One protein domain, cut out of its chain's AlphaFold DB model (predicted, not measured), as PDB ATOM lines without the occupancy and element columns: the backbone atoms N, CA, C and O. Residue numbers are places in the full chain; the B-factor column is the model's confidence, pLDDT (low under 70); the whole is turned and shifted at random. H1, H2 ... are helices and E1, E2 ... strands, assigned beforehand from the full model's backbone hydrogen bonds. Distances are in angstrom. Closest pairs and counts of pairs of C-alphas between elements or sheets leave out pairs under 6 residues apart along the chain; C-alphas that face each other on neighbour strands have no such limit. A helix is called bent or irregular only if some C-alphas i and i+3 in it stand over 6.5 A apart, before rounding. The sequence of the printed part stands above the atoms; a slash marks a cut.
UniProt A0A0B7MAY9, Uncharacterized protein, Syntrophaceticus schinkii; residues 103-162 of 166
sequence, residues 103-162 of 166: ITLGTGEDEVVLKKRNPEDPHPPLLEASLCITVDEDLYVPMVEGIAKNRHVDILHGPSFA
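AT A GLANCE: This is residues 103 to 162 of the 166 residues of an uncharacterized protein of Syntrophaceticus schinkii (UniProt A0A0B7MAY9). Little regular structure is present in this elongated shape: a small hairpin of E1 and E2 lies toward one end and the helix H1 toward the other, with two long unnamed stretches, residues 116 to 136 and 149 to 162, partly side by side. The printed part has 60 residues, with named elements in the order E1, E2, H1; the sheet E1 - E2 is antiparallel and the class mixed, with 19 residues in named elements. It is loose, with a radius of gyration of the C-alphas of 13.7 A, spanning 41 by 25 by 18 A.

HOW THE PARTS SIT: E1, residues 103 to 105, and E2, residues 112 to 115, form a hairpin, antiparallel at 156 degrees; N 103 and O 114 are within hydrogen-bond range at 2.8 A. Residues 128 to 129 pair with 155 to 156, and 134 to 135 with 160 to 161, both parallel. H1, residues 137 to 148, is apart from E1; 6 of 8 O i to N i+4 pairs are within range.

IN THESE COORDINATES: E1 begins at C-alpha 103 (-5.040, -7.867, 43.033) and measures 6.3 A, E2 9.5 A. H1, 17.4 A long, ends at C-alpha 148 (-7.573, 11.975, 46.111); it is irregular, with C-alphas 138 and 141 7.1 A apart.

THE WHOLE: The C-alphas farthest apart, Glu 120 and Asp 138, are 42.6 A apart. The printed part has no cut; the link E2 to H1 is long, with 21 residues. No printed residue is under 70 in pLDDT.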
ATOM      1  N   ILE A 103      -6.179  -8.557  42.433       95.56
ATOM      2  CA  ILE A 103      -5.040  -7.867  43.033       95.56
ATOM      3  C   ILE A 103      -5.589  -6.877  44.063       95.56
ATOM      4  O   ILE A 103      -6.451  -6.059  43.747       95.56
ATOM      5  N   THR A 104      -5.069  -6.935  45.284       97.00
ATOM      6  CA  THR A 104      -5.334  -5.933  46.321       97.00
ATOM      7  C   THR A 104      -4.371  -4.760  46.154       97.00
ATOM      8  O   THR A 104      -3.157  -4.960  46.069       97.00
ATOM      9  N   LEU A 105      -4.912  -3.546  46.088       95.69
ATOM     10  CA  LEU A 105      -4.184  -2.288  45.925       95.69
ATOM     11  C   LEU A 105      -4.463  -1.373  47.118       95.69
ATOM     12  O   LEU A 105      -5.548  -1.414  47.691       95.69
ATOM     13  N   GLY A 106      -3.501  -0.519  47.463       94.81
ATOM     14  CA  GLY A 106      -3.614   0.364  48.624       94.81
ATOM     15  C   GLY A 106      -3.389  -0.366  49.949       94.81
ATOM     16  O   GLY A 106      -2.852  -1.473  49.990       94.81
ATOM     17  N   THR A 107      -3.740   0.303  51.044       96.12
ATOM     18  CA  THR A 107      -3.577  -0.208  52.411       96.12
ATOM     19  C   THR A 107      -4.598   0.436  53.339       96.12
ATOM     20  O   THR A 107      -4.927   1.606  53.164       96.12
ATOM     21  N   GLY A 108      -4.999  -0.262  54.401       96.12
ATOM     22  CA  GLY A 108      -5.837   0.326  55.447       96.12
ATOM     23  C   GLY A 108      -7.262   0.596  54.965       96.12
ATOM     24  O   GLY A 108      -7.870  -0.266  54.340       96.12
ATOM     25  N   GLU A 109      -7.803   1.773  55.281       93.19
ATOM     26  CA  GLU A 109      -9.165   2.158  54.870       93.19
ATOM     27  C   GLU A 109      -9.280   2.467  53.367       93.19
ATOM     28  O   GLU A 109     -10.389   2.464  52.839       93.19
ATOM     29  N   ASP A 110      -8.149   2.664  52.683       94.00
ATOM     30  CA  ASP A 110      -8.064   2.962  51.247       94.00
ATOM     31  C   ASP A 110      -7.741   1.710  50.403       94.00
ATOM     32  O   ASP A 110      -7.358   1.808  49.238       94.00
ATOM     33  N   GLU A 111      -7.821   0.515  50.994       96.69
ATOM     34  CA  GLU A 111      -7.592  -0.741  50.279       96.69
ATOM     35  C   GLU A 111      -8.749  -1.062  49.318       96.69
ATOM     36  O   GLU A 111      -9.921  -1.057  49.700       96.69
ATOM     37  N   VAL A 112      -8.415  -1.415  48.073       96.19
ATOM     38  CA  VAL A 112      -9.374  -1.840  47.044       96.19
ATOM     39  C   VAL A 112      -8.940  -3.150  46.391       96.19
ATOM     40  O   VAL A 112      -7.754  -3.428  46.222       96.19
ATOM     41  N   VAL A 113      -9.914  -3.971  45.986       96.62
ATOM     42  CA  VAL A 113      -9.663  -5.243  45.290       96.62
ATOM     43  C   VAL A 113      -9.999  -5.086  43.811       96.62
ATOM     44  O   VAL A 113     -11.170  -5.060  43.421       96.62
ATOM     45  N   LEU A 114      -8.966  -5.010  42.971       95.75
ATOM     46  CA  LEU A 114      -9.101  -5.067  41.522       95.75
ATOM     47  C   LEU A 114      -9.316  -6.524  41.110       95.75
ATOM     48  O   LEU A 114      -8.399  -7.335  41.196       95.75
ATOM     49  N   LYS A 115     -10.518  -6.863  40.643       94.62
ATOM     50  CA  LYS A 115     -10.890  -8.228  40.243       94.62
ATOM     51  C   LYS A 115     -11.404  -8.286  38.810       94.62
ATOM     52  O   LYS A 115     -11.919  -7.300  38.281       94.62
ATOM     53  N   LYS A 116     -11.309  -9.467  38.196       93.06
ATOM     54  CA  LYS A 116     -11.927  -9.749  36.893       93.06
ATOM     55  C   LYS A 116     -13.422  -9.388  36.907       93.06
ATOM     56  O   LYS A 116     -14.144  -9.781  37.820       93.06
ATOM     57  N   ARG A 117     -13.884  -8.727  35.841       94.19
ATOM     58  CA  ARG A 117     -15.305  -8.531  35.513       94.19
ATOM     59  C   ARG A 117     -15.650  -9.313  34.249       94.19
ATOM     60  O   ARG A 117     -14.833  -9.389  33.331       94.19
ATOM     61  N   ASN A 118     -16.840  -9.898  34.205       91.31
ATOM     62  CA  ASN A 118     -17.395 -10.481  32.980       91.31
ATOM     63  C   ASN A 118     -18.254  -9.437  32.235       91.31
ATOM     64  O   ASN A 118     -18.598  -8.401  32.817       91.31
ATOM     65  N   PRO A 119     -18.626  -9.679  30.965       90.56
ATOM     66  CA  PRO A 119     -19.723  -8.942  30.344       90.56
ATOM     67  C   PRO A 119     -20.951  -8.931  31.266       90.56
ATOM     68  O   PRO A 119     -21.240  -9.931  31.920       90.56
ATOM     69  N   GLU A 120     -21.618  -7.780  31.357       90.38
ATOM     70  CA  GLU A 120     -22.798  -7.558  32.216       90.38
ATOM     71  C   GLU A 120     -22.564  -7.702  33.733       90.38
ATOM     72  O   GLU A 120     -23.520  -7.705  34.508       90.38
ATOM     73  N   ASP A 121     -21.309  -7.770  34.193       93.75
ATOM     74  CA  ASP A 121     -21.018  -7.832  35.626       93.75
ATOM     75  C   ASP A 121     -21.578  -6.590  36.351       93.75
ATOM     76  O   ASP A 121     -21.208  -5.459  35.992       93.75
ATOM     77  N   PRO A 122     -22.442  -6.775  37.372       94.94
ATOM     78  CA  PRO A 122     -23.099  -5.674  38.067       94.94
ATOM     79  C   PRO A 122     -22.143  -4.869  38.952       94.94
ATOM     80  O   PRO A 122     -22.500  -3.774  39.386       94.94
ATOM     81  N   HIS A 123     -20.946  -5.387  39.248       92.50
ATOM     82  CA  HIS A 123     -19.946  -4.624  39.982       92.50
ATOM     83  C   HIS A 123     -19.386  -3.521  39.075       92.50
ATOM     84  O   HIS A 123     -18.957  -3.822  37.955       92.50
ATOM     85  N   PRO A 124     -19.352  -2.257  39.527       93.06
ATOM     86  CA  PRO A 124     -18.713  -1.190  38.771       93.06
ATOM     87  C   PRO A 124     -17.194  -1.429  38.663       93.06
ATOM     88  O   PRO A 124     -16.613  -2.099  39.522       93.06
ATOM     89  N   PRO A 125     -16.536  -0.917  37.606       94.31
ATOM     90  CA  PRO A 125     -15.078  -0.881  37.561       94.31
ATOM     91  C   PRO A 125     -14.536   0.047  38.657       94.31
ATOM     92  O   PRO A 125     -15.218   0.995  39.046       94.31
ATOM     93  N   LEU A 126     -13.301  -0.204  39.097       95.25
ATOM     94  CA  LEU A 126     -12.563   0.769  39.901       95.25
ATOM     95  C   LEU A 126     -12.188   1.967  39.023       95.25
ATOM     96  O   LEU A 126     -11.787   1.788  37.868       95.25
ATOM     97  N   LEU A 127     -12.311   3.177  39.562       94.12
ATOM     98  CA  LEU A 127     -11.862   4.394  38.903       94.12
ATOM     99  C   LEU A 127     -10.410   4.682  39.282       94.12
ATOM    100  O   LEU A 127     -10.109   5.124  40.392       94.12
ATOM    101  N   GLU A 128      -9.522   4.490  38.317       93.44
ATOM    102  CA  GLU A 128      -8.167   5.022  38.367       93.44
ATOM    103  C   GLU A 128      -8.152   6.461  37.840       93.44
ATOM    104  O   GLU A 128      -8.679   6.746  36.760       93.44
ATOM    105  N   ALA A 129      -7.556   7.378  38.601       89.88
ATOM    106  CA  ALA A 129      -7.446   8.781  38.231       89.88
ATOM    107  C   ALA A 129      -5.994   9.266  38.181       89.88
ATOM    108  O   ALA A 129      -5.116   8.748  38.867       89.88
ATOM    109  N   SER A 130      -5.820  10.349  37.414       70.25
ATOM    110  CA  SER A 130      -4.580  10.989  36.956       70.25
ATOM    111  C   SER A 130      -3.981  10.365  35.681       70.25
ATOM    112  O   SER A 130      -3.655   9.190  35.581       70.25
ATOM    113  N   LEU A 131      -3.939  11.200  34.640       71.56
ATOM    114  CA  LEU A 131      -3.839  10.833  33.223       71.56
ATOM    115  C   LEU A 131      -2.386  10.772  32.715       71.56
ATOM    116  O   LEU A 131      -2.121  11.200  31.593       71.56
ATOM    117  N   CYS A 132      -1.432  10.323  33.538       79.50
ATOM    118  CA  CYS A 132       0.003  10.338  33.195       79.50
ATOM    119  C   CYS A 132       0.504  11.707  32.687       79.50
ATOM    120  O   CYS A 132       1.350  11.778  31.796       79.50
ATOM    121  N   ILE A 133      -0.060  12.804  33.192       88.88
ATOM    122  CA  ILE A 133       0.263  14.151  32.711       88.88
ATOM    123  C   ILE A 133       1.526  14.688  33.377       88.88
ATOM    124  O   ILE A 133       1.869  14.310  34.497       88.88
ATOM    125  N   THR A 134       2.201  15.603  32.688       92.19
ATOM    126  CA  THR A 134       3.278  16.405  33.268       92.19
ATOM    127  C   THR A 134       2.684  17.628  33.957       92.19
ATOM    128  O   THR A 134       1.841  18.307  33.371       92.19
ATOM    129  N   VAL A 135       3.122  17.911  35.183       92.50
ATOM    130  CA  VAL A 135       2.648  19.053  35.974       92.50
ATOM    131  C   VAL A 135       3.798  19.844  36.567       92.50
ATOM    132  O   VAL A 135       4.844  19.282  36.898       92.50
ATOM    133  N   ASP A 136       3.584  21.147  36.717       94.38
ATOM    134  CA  ASP A 136       4.510  22.011  37.438       94.38
ATOM    135  C   ASP A 136       4.616  21.566  38.906       94.38
ATOM    136  O   ASP A 136       3.654  21.078  39.508       94.38
ATOM    137  N   GLU A 137       5.816  21.688  39.469       94.25
ATOM    138  CA  GLU A 137       6.156  21.167  40.797       94.25
ATOM    139  C   GLU A 137       5.266  21.748  41.906       94.25
ATOM    140  O   GLU A 137       4.819  21.024  42.796       94.25
ATOM    141  N   ASP A 138       4.941  23.038  41.809       94.25
ATOM    142  CA  ASP A 138       4.070  23.758  42.740       94.25
ATOM    143  C   ASP A 138       2.600  23.314  42.660       94.25
ATOM    144  O   ASP A 138       1.856  23.440  43.637       94.25
ATOM    145  N   LEU A 139       2.185  22.742  41.527       93.19
ATOM    146  CA  LEU A 139       0.837  22.221  41.309       93.19
ATOM    147  C   LEU A 139       0.689  20.738  41.655       93.19
ATOM    148  O   LEU A 139      -0.442  20.263  41.784       93.19
ATOM    149  N   TYR A 140       1.790  20.005  41.841       92.31
ATOM    150  CA  TYR A 140       1.751  18.559  42.057       92.31
ATOM    151  C   TYR A 140       0.872  18.174  43.255       92.31
ATOM    152  O   TYR A 140      -0.107  17.440  43.111       92.31
ATOM    153  N   VAL A 141       1.193  18.702  44.441       93.06
ATOM    154  CA  VAL A 141       0.465  18.398  45.683       93.06
ATOM    155  C   VAL A 141      -1.003  18.830  45.614       93.06
ATOM    156  O   VAL A 141      -1.856  17.967  45.828       93.06
ATOM    157  N   PRO A 142      -1.349  20.097  45.295       94.12
ATOM    158  CA  PRO A 142      -2.751  20.516  45.287       94.12
ATOM    159  C   PRO A 142      -3.588  19.762  44.247       94.12
ATOM    160  O   PRO A 142      -4.766  19.499  44.493       94.12
ATOM    161  N   MET A 143      -3.001  19.369  43.111       92.31
ATOM    162  CA  MET A 143      -3.702  18.561  42.116       92.31
ATOM    163  C   MET A 143      -3.953  17.136  42.618       92.31
ATOM    164  O   MET A 143      -5.097  16.679  42.589       92.31
ATOM    165  N   VAL A 144      -2.912  16.434  43.078       93.12
ATOM    166  CA  VAL A 144      -3.044  15.050  43.560       93.12
ATOM    167  C   VAL A 144      -3.993  14.988  44.755       93.12
ATOM    168  O   VAL A 144      -4.878  14.137  44.781       93.12
ATOM    169  N   GLU A 145      -3.890  15.927  45.699       93.75
ATOM    170  CA  GLU A 145      -4.808  16.027  46.838       93.75
ATOM    171  C   GLU A 145      -6.252  16.301  46.384       93.75
ATOM    172  O   GLU A 145      -7.196  15.710  46.912       93.75
ATOM    173  N   GLY A 146      -6.443  17.173  45.388       93.50
ATOM    174  CA  GLY A 146      -7.756  17.455  44.809       93.50
ATOM    175  C   GLY A 146      -8.418  16.219  44.196       93.50
ATOM    176  O   GLY A 146      -9.617  16.013  44.383       93.50
ATOM    177  N   ILE A 147      -7.639  15.374  43.514       93.62
ATOM    178  CA  ILE A 147      -8.113  14.104  42.945       93.62
ATOM    179  C   ILE A 147      -8.395  13.092  44.061       93.62
ATOM    180  O   ILE A 147      -9.476  12.510  44.087       93.62
ATOM    181  N   ALA A 148      -7.467  12.929  45.006       92.19
ATOM    182  CA  ALA A 148      -7.573  11.975  46.111       92.19
ATOM    183  C   ALA A 148      -8.790  12.230  47.016       92.19
ATOM    184  O   ALA A 148      -9.377  11.302  47.560       92.19
ATOM    185  N   LYS A 149      -9.210  13.493  47.164       94.06
ATOM    186  CA  LYS A 149     -10.414  13.860  47.928       94.06
ATOM    187  C   LYS A 149     -11.723  13.425  47.266       94.06
ATOM    188  O   LYS A 149     -12.771  13.461  47.914       94.06
ATOM    189  N   ASN A 150     -11.707  13.060  45.985       93.81
ATOM    190  CA  ASN A 150     -12.900  12.589  45.305       93.81
ATOM    191  C   ASN A 150     -13.186  11.134  45.694       93.81
ATOM    192  O   ASN A 150     -12.478  10.225  45.288       93.81
ATOM    193  N   ARG A 151     -14.290  10.915  46.413       91.44
ATOM    194  CA  ARG A 151     -14.726   9.586  46.881       91.44
ATOM    195  C   ARG A 151     -15.025   8.574  45.775       91.44
ATOM    196  O   ARG A 151     -15.257   7.415  46.088       91.44
ATOM    197  N   HIS A 152     -15.120   9.017  44.525       92.81
ATOM    198  CA  HIS A 152     -15.278   8.126  43.383       92.81
ATOM    199  C   HIS A 152     -13.949   7.578  42.870       92.81
ATOM    200  O   HIS A 152     -13.993   6.685  42.041       92.81
ATOM    201  N   VAL A 153     -12.807   8.131  43.289       94.88
ATOM    202  CA  VAL A 153     -11.478   7.673  42.876       94.88
ATOM    203  C   VAL A 153     -11.035   6.552  43.805       94.88
ATOM    204  O   VAL A 153     -10.904   6.763  45.006       94.88
ATOM    205  N   ASP A 154     -10.785   5.383  43.226       95.44
ATOM    206  CA  ASP A 154     -10.343   4.187  43.942       95.44
ATOM    207  C   ASP A 154      -8.816   4.023  43.880       95.44
ATOM    208  O   ASP A 154      -8.193   3.526  44.814       95.44
ATOM    209  N   ILE A 155      -8.206   4.418  42.757       94.88
ATOM    210  CA  ILE A 155      -6.774   4.242  42.486       94.88
ATOM    211  C   ILE A 155      -6.191   5.569  41.997       94.88
ATOM    212  O   ILE A 155      -6.756   6.236  41.128       94.88
ATOM    213  N   LEU A 156      -5.033   5.950  42.535       91.81
ATOM    214  CA  LEU A 156      -4.274   7.114  42.084       91.81
ATOM    215  C   LEU A 156      -3.075   6.677  41.251       91.81
ATOM    216  O   LEU A 156      -2.192   5.975  41.740       91.81
ATOM    217  N   HIS A 157      -3.003   7.179  40.026       89.25
ATOM    218  CA  HIS A 157      -1.834   7.054  39.173       89.25
ATOM    219  C   HIS A 157      -1.055   8.370  39.161       89.25
ATOM    220  O   HIS A 157      -1.531   9.376  38.648       89.25
ATOM    221  N   GLY A 158       0.138   8.415  39.753       86.06
ATOM    222  CA  GLY A 158       0.883   9.670  39.919       86.06
ATOM    223  C   GLY A 158       1.196  10.401  38.596       86.06
ATOM    224  O   GLY A 158       1.534   9.750  37.606       86.06
ATOM    225  N   PRO A 159       1.111  11.743  38.551       89.94
ATOM    226  CA  PRO A 159       1.591  12.525  37.416       89.94
ATOM    227  C   PRO A 159       3.130  12.570  37.405       89.94
ATOM    228  O   PRO A 159       3.794  12.202  38.374       89.94
ATOM    229  N   SER A 160       3.712  13.061  36.313       91.44
ATOM    230  CA  SER A 160       5.148  13.346  36.232       91.44
ATOM    231  C   SER A 160       5.438  14.804  36.582       91.44
ATOM    232  O   SER A 160       4.685  15.700  36.207       91.44
ATOM    233  N   PHE A 161       6.560  15.057  37.249       91.69
ATOM    234  CA  PHE A 161       7.045  16.414  37.495       91.69
ATOM    235  C   PHE A 161       7.632  17.028  36.218       91.69
ATOM    236  O   PHE A 161       8.436  16.390  35.537       91.69
ATOM    237  N   ALA A 162       7.275  18.277  35.914       92.12
ATOM    238  CA  ALA A 162       7.934  19.068  34.873       92.12
ATOM    239  C   ALA A 162       9.383  19.402  35.264       92.12
ATOM    240  O   ALA A 162      10.290  19.370  34.432       92.12
TER     241      ALA A 162